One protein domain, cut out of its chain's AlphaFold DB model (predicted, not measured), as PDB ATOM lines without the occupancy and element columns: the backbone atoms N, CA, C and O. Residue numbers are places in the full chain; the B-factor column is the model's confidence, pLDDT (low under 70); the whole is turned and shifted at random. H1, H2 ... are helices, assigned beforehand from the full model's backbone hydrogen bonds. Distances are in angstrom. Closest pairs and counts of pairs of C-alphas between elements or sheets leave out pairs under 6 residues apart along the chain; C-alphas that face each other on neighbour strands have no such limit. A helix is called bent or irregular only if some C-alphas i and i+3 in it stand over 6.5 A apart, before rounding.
ATOM      1  N   CYS A  53      54.951 -32.790 -45.855       48.31
ATOM      2  CA  CYS A  53      53.582 -32.943 -45.374       48.31
ATOM      3  C   CYS A  53      53.246 -31.717 -44.509       48.31
ATOM      4  O   CYS A  53      53.516 -31.648 -43.308       48.31
ATOM      5  N   SER A  54      52.697 -30.689 -45.153       47.22
ATOM      6  CA  SER A  54      52.225 -29.469 -44.508       47.22
ATOM      7  C   SER A  54      50.985 -29.782 -43.669       47.22
ATOM      8  O   SER A  54      49.859 -29.569 -44.122       47.22
ATOM      9  N   LEU A  55      51.162 -30.263 -42.436       52.66
ATOM     10  CA  LEU A  55      50.070 -30.491 -41.483       52.66
ATOM     11  C   LEU A  55      49.493 -29.159 -40.972       52.66
ATOM     12  O   LEU A  55      49.591 -28.798 -39.801       52.66
ATOM     13  N   ARG A  56      48.849 -28.396 -41.859       53.34
ATOM     14  CA  ARG A  56      47.930 -27.313 -41.496       53.34
ATOM     15  C   ARG A  56      46.546 -27.922 -41.274       53.34
ATOM     16  O   ARG A  56      45.642 -27.732 -42.081       53.34
ATOM     17  N   GLY A  57      46.387 -28.625 -40.151       53.97
ATOM     18  CA  GLY A  57      45.201 -29.443 -39.846       53.97
ATOM     19  C   GLY A  57      43.845 -28.723 -39.900       53.97
ATOM     20  O   GLY A  57      42.818 -29.372 -40.030       53.97
ATOM     21  N   SER A  58      43.805 -27.385 -39.873       61.72
ATOM     22  CA  SER A  58      42.548 -26.622 -39.928       61.72
ATOM     23  C   SER A  58      41.825 -26.671 -41.285       61.72
ATOM     24  O   SER A  58      40.646 -26.326 -41.326       61.72
ATOM     25  N   ARG A  59      42.497 -27.020 -42.394       64.81
ATOM     26  CA  ARG A  59      41.879 -27.099 -43.742       64.81
ATOM     27  C   ARG A  59      42.052 -28.468 -44.407       64.81
ATOM     28  O   ARG A  59      41.730 -28.611 -45.583       64.81
ATOM     29  N   THR A  60      42.575 -29.442 -43.671       68.94
ATOM     30  CA  THR A  60      42.801 -30.806 -44.153       68.94
ATOM     31  C   THR A  60      41.486 -31.581 -44.129       68.94
ATOM     32  O   THR A  60      40.699 -31.434 -43.191       68.94
ATOM     33  N   ASN A  61      41.213 -32.389 -45.157       72.25
ATOM     34  CA  ASN A  61      40.032 -33.242 -45.140       72.25
ATOM     35  C   ASN A  61      40.181 -34.297 -44.034       72.25
ATOM     36  O   ASN A  61      41.262 -34.846 -43.847       72.25
ATOM     37  N   VAL A  62      39.095 -34.634 -43.333       75.06
ATOM     38  CA  VAL A  62      39.120 -35.670 -42.284       75.06
ATOM     39  C   VAL A  62      39.605 -37.020 -42.829       75.06
ATOM     40  O   VAL A  62      40.244 -37.777 -42.110       75.06
ATOM     41  N   ARG A  63      39.366 -37.317 -44.113       74.94
ATOM     42  CA  ARG A  63      39.885 -38.526 -44.775       74.94
ATOM     43  C   ARG A  63      41.406 -38.532 -44.891       74.94
ATOM     44  O   ARG A  63      42.008 -39.576 -44.674       74.94
ATOM     45  N   ASP A  64      42.006 -37.380 -45.171       73.81
ATOM     46  CA  ASP A  64      43.460 -37.231 -45.297       73.81
ATOM     47  C   ASP A  64      44.150 -37.352 -43.926       73.81
ATOM     48  O   ASP A  64      45.334 -37.633 -43.837       73.81
ATOM     49  N   ILE A  65      43.408 -37.185 -42.823       75.69
ATOM     50  CA  ILE A  65      43.927 -37.441 -41.471       75.69
ATOM     51  C   ILE A  65      44.092 -38.955 -41.216       75.69
ATOM     52  O   ILE A  65      44.964 -39.341 -40.440       75.69
ATOM     53  N   TRP A  66      43.298 -39.808 -41.880       75.62
ATOM     54  CA  TRP A  66      43.309 -41.279 -41.753       75.62
ATOM     55  C   TRP A  66      43.967 -42.003 -42.939       75.62
ATOM     56  O   TRP A  66      43.825 -43.220 -43.080       75.62
ATOM     57  N   SER A  67      44.681 -41.287 -43.805       69.81
ATOM     58  CA  SER A  67      45.391 -41.888 -44.932       69.81
ATOM     59  C   SER A  67      46.586 -42.743 -44.476       69.81
ATOM     60  O   SER A  67      47.224 -42.505 -43.450       69.81
ATOM     61  N   ASN A  68      46.917 -43.764 -45.270       67.94
ATOM     62  CA  ASN A  68      48.100 -44.613 -45.061       67.94
ATOM     63  C   ASN A  68      49.333 -44.109 -45.840       67.94
ATOM     64  O   ASN A  68      50.309 -44.837 -45.998       67.94
ATOM     65  N   ASP A  69      49.282 -42.884 -46.364       66.06
ATOM     66  CA  ASP A  69      50.301 -42.281 -47.234       66.06
ATOM     67  C   ASP A  69      51.480 -41.651 -46.468       66.06
ATOM     68  O   ASP A  69      52.358 -41.046 -47.077       66.06
ATOM     69  N   GLY A  70      51.528 -41.818 -45.141       59.56
ATOM     70  CA  GLY A  70      52.604 -41.314 -44.281       59.56
ATOM     71  C   GLY A  70      52.460 -39.846 -43.868       59.56
ATOM     72  O   GLY A  70      53.305 -39.353 -43.129       59.56
ATOM     73  N   CYS A  71      51.390 -39.170 -44.298       59.47
ATOM     74  CA  CYS A  71      51.058 -37.787 -43.933       59.47
ATOM     75  C   CYS A  71      49.906 -37.714 -42.906       59.47
ATOM     76  O   CYS A  71      49.369 -36.642 -42.631       59.47
ATOM     77  N   SER A  72      49.516 -38.848 -42.318       63.44
ATOM     78  CA  SER A  72      48.438 -38.921 -41.332       63.44
ATOM     79  C   SER A  72      48.860 -38.446 -39.942       63.44
ATOM     80  O   SER A  72      50.032 -38.451 -39.561       63.44
ATOM     81  N   ILE A  73      47.867 -38.028 -39.151       70.31
ATOM     82  CA  ILE A  73      48.073 -37.657 -37.749       70.31
ATOM     83  C   ILE A  73      47.801 -38.899 -36.903       70.31
ATOM     84  O   ILE A  73      46.683 -39.112 -36.427       70.31
ATOM     85  N   ASP A  74      48.845 -39.706 -36.692       68.38
ATOM     86  CA  ASP A  74      48.776 -40.959 -35.925       68.38
ATOM     87  C   ASP A  74      48.140 -40.777 -34.541       68.38
ATOM     88  O   ASP A  74      47.435 -41.660 -34.055       68.38
ATOM     89  N   ALA A  75      48.327 -39.608 -33.920       69.12
ATOM     90  CA  ALA A  75      47.740 -39.311 -32.620       69.12
ATOM     91  C   ALA A  75      46.210 -39.356 -32.617       69.12
ATOM     92  O   ALA A  75      45.616 -39.879 -31.684       69.12
ATOM     93  N   ILE A  76      45.561 -38.845 -33.663       68.38
ATOM     94  CA  ILE A  76      44.097 -38.833 -33.734       68.38
ATOM     95  C   ILE A  76      43.591 -40.242 -34.067       68.38
ATOM     96  O   ILE A  76      42.644 -40.720 -33.445       68.38
ATOM     97  N   ARG A  77      44.277 -40.936 -34.985       70.75
ATOM     98  CA  ARG A  77      43.941 -42.298 -35.416       70.75
ATOM     99  C   ARG A  77      44.062 -43.343 -34.298       70.75
ATOM    100  O   ARG A  77      43.328 -44.324 -34.320       70.75
ATOM    101  N   ASN A  78      44.965 -43.137 -33.339       71.88
ATOM    102  CA  ASN A  78      45.136 -44.032 -32.189       71.88
ATOM    103  C   ASN A  78      44.144 -43.759 -31.042       71.88
ATOM    104  O   ASN A  78      44.021 -44.589 -30.144       71.88
ATOM    105  N   VAL A  79      43.470 -42.601 -31.042       75.62
ATOM    106  CA  VAL A  79      42.559 -42.181 -29.961       75.62
ATOM    107  C   VAL A  79      41.094 -42.406 -30.338       75.62
ATOM    108  O   VAL A  79      40.307 -42.799 -29.482       75.62
ATOM    109  N   LEU A  80      40.716 -42.167 -31.598       75.75
ATOM    110  CA  LEU A  80      39.351 -42.347 -32.103       75.75
ATOM    111  C   LEU A  80      39.374 -43.059 -33.459       75.75
ATOM    112  O   LEU A  80      40.326 -42.926 -34.227       75.75
ATOM    113  N   SER A  81      38.300 -43.770 -33.797       82.06
ATOM    114  CA  SER A  81      38.068 -44.233 -35.166       82.06
ATOM    115  C   SER A  81      37.596 -43.074 -36.064       82.06
ATOM    116  O   SER A  81      37.059 -42.064 -35.595       82.06
ATOM    117  N   TYR A  82      37.787 -43.205 -37.383       80.00
ATOM    118  CA  TYR A  82      37.337 -42.205 -38.364       80.00
ATOM    119  C   TYR A  82      35.822 -41.951 -38.266       80.00
ATOM    120  O   TYR A  82      35.362 -40.807 -38.293       80.00
ATOM    121  N   THR A  83      35.041 -43.024 -38.117       80.81
ATOM    122  CA  THR A  83      33.582 -42.979 -37.951       80.81
ATOM    123  C   THR A  83      33.195 -42.276 -36.652       80.81
ATOM    124  O   THR A  83      32.329 -41.397 -36.673       80.81
ATOM    125  N   ARG A  84      33.885 -42.576 -35.543       80.81
ATOM    126  CA  ARG A  84      33.666 -41.938 -34.239       80.81
ATOM    127  C   ARG A  84      33.957 -40.446 -34.247       80.81
ATOM    128  O   ARG A  84      33.137 -39.688 -33.730       80.81
ATOM    129  N   LEU A  85      35.046 -40.002 -34.877       82.94
ATOM    130  CA  LEU A  85      35.336 -38.570 -34.999       82.94
ATOM    131  C   LEU A  85      34.249 -37.839 -35.800       82.94
ATOM    132  O   LEU A  85      33.798 -36.767 -35.389       82.94
ATOM    133  N   LEU A  86      33.811 -38.403 -36.932       82.81
ATOM    134  CA  LEU A  86      32.753 -37.796 -37.744       82.81
ATOM    135  C   LEU A  86      31.422 -37.719 -37.000       82.81
ATOM    136  O   LEU A  86      30.718 -36.716 -37.120       82.81
ATOM    137  N   PHE A  87      31.081 -38.756 -36.239       82.12
ATOM    138  CA  PHE A  87      29.884 -38.766 -35.412       82.12
ATOM    139  C   PHE A  87      29.950 -37.691 -34.322       82.12
ATOM    140  O   PHE A  87      29.082 -36.825 -34.274       82.12
ATOM    141  N   LEU A  88      31.028 -37.666 -33.531       83.31
ATOM    142  CA  LEU A  88      31.233 -36.646 -32.498       83.31
ATOM    143  C   LEU A  88      31.159 -35.233 -33.078       83.31
ATOM    144  O   LEU A  88      30.459 -34.382 -32.542       83.31
ATOM    145  N   SER A  89      31.792 -35.007 -34.230       83.06
ATOM    146  CA  SER A  89      31.771 -33.705 -34.909       83.06
ATOM    147  C   SER A  89      30.355 -33.230 -35.259       83.06
ATOM    148  O   SER A  89      30.115 -32.026 -35.333       83.06
ATOM    149  N   ARG A  90      29.408 -34.152 -35.475       81.69
ATOM    150  CA  ARG A  90      28.000 -33.831 -35.750       81.69
ATOM    151  C   ARG A  90      27.188 -33.603 -34.480       81.69
ATOM    152  O   ARG A  90      26.273 -32.783 -34.530       81.69
ATOM    153  N   CYS A  91      27.530 -34.274 -33.383       80.50
ATOM    154  CA  CYS A  91      26.795 -34.237 -32.114       80.50
ATOM    155  C   CYS A  91      27.238 -33.115 -31.160       80.50
ATOM    156  O   CYS A  91      26.536 -32.833 -30.198       80.50
ATOM    157  N   ILE A  92      28.367 -32.441 -31.415       83.31
ATOM    158  CA  ILE A  92      28.810 -31.289 -30.609       83.31
ATOM    159  C   ILE A  92      27.727 -30.199 -30.623       83.31
ATOM    160  O   ILE A  92      27.406 -29.625 -31.673       83.31
TER     161      ILE A  92
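This is residues 53 to 92 of the 143 residues of the protein "DDE_Tnp_1_7 domain-containing protein" of Intoshia linei (UniProt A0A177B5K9). A single longer helix, H3, makes one end of this small domain, and the other end is a winding of unnamed chain with two short helical turns, H1 and H2, set into it. The opening stretch, residues 53 to 61, and the loop between H1 and H2, residues 66 to 73, both reach toward the end away from H3. Look for 40 printed residues with three named helices, in the order H1, H2, H3, and no named strand; the class is all helix, though the named helices hold 18 of the 40 residues, under half. The whole is compact, with a radius of gyration of the C-alphas of 10.2 A, and its outline of 30 by 20 by 13 A is only just elongated.

Find C-alpha 82 at (37.337, -42.205, -38.364); from there H3, residues 82 to 91, runs 14.6 A to C-alpha 91 at (26.795, -34.237, -32.114). Go back to Val 62, whose C-alpha is at (39.120, -35.670, -42.284), and you are at the first residue of H1, residues 62 to 65, which is 5.2 A long. Further along the chain comes H2, residues 74 to 77, 5.0 A from its first C-alpha to its last. No helix is bent or irregular.

Start at H3, which touches no helix but is near H1. H1 and H3 are close but not clearly touching, and their closest C-alphas, those of Arg 63 and Tyr 82, are 7.8 A apart. Their centres are 12.5 A apart. Move next to H2: it and H3 meet only through their link, residues 78 to 81. H1 and H2 are close but not clearly touching, with the C-alphas of Ile 65 and Arg 77 as the closest, at 7.8 A; their centres are 10.6 A apart. Along the backbone of H3 you will find every O i to N i+4 pair within hydrogen-bond range; H1 and H2, with four residues each, are too short for such a pair, and each has one O i to N i+3 pair, within range.

Measure the extent from Cys 53 to Cys 91, whose C-alphas are the two farthest apart in the domain, at 29.9 A. The first and last printed C-alphas, those of Cys 53 and Ile 92, are 28.9 A apart. The printed part has no cut. The link from H2 to H3, four residues, is tight, the link from H1 to H2, eight residues, is short, and no link is long. In the B-factor column the mean pLDDT of the printed part is 71.0; look for values under 70, the model's low confidence, at residues 53 to 60, 67 to 72 and 74 to 76, while H3 has a mean of 82.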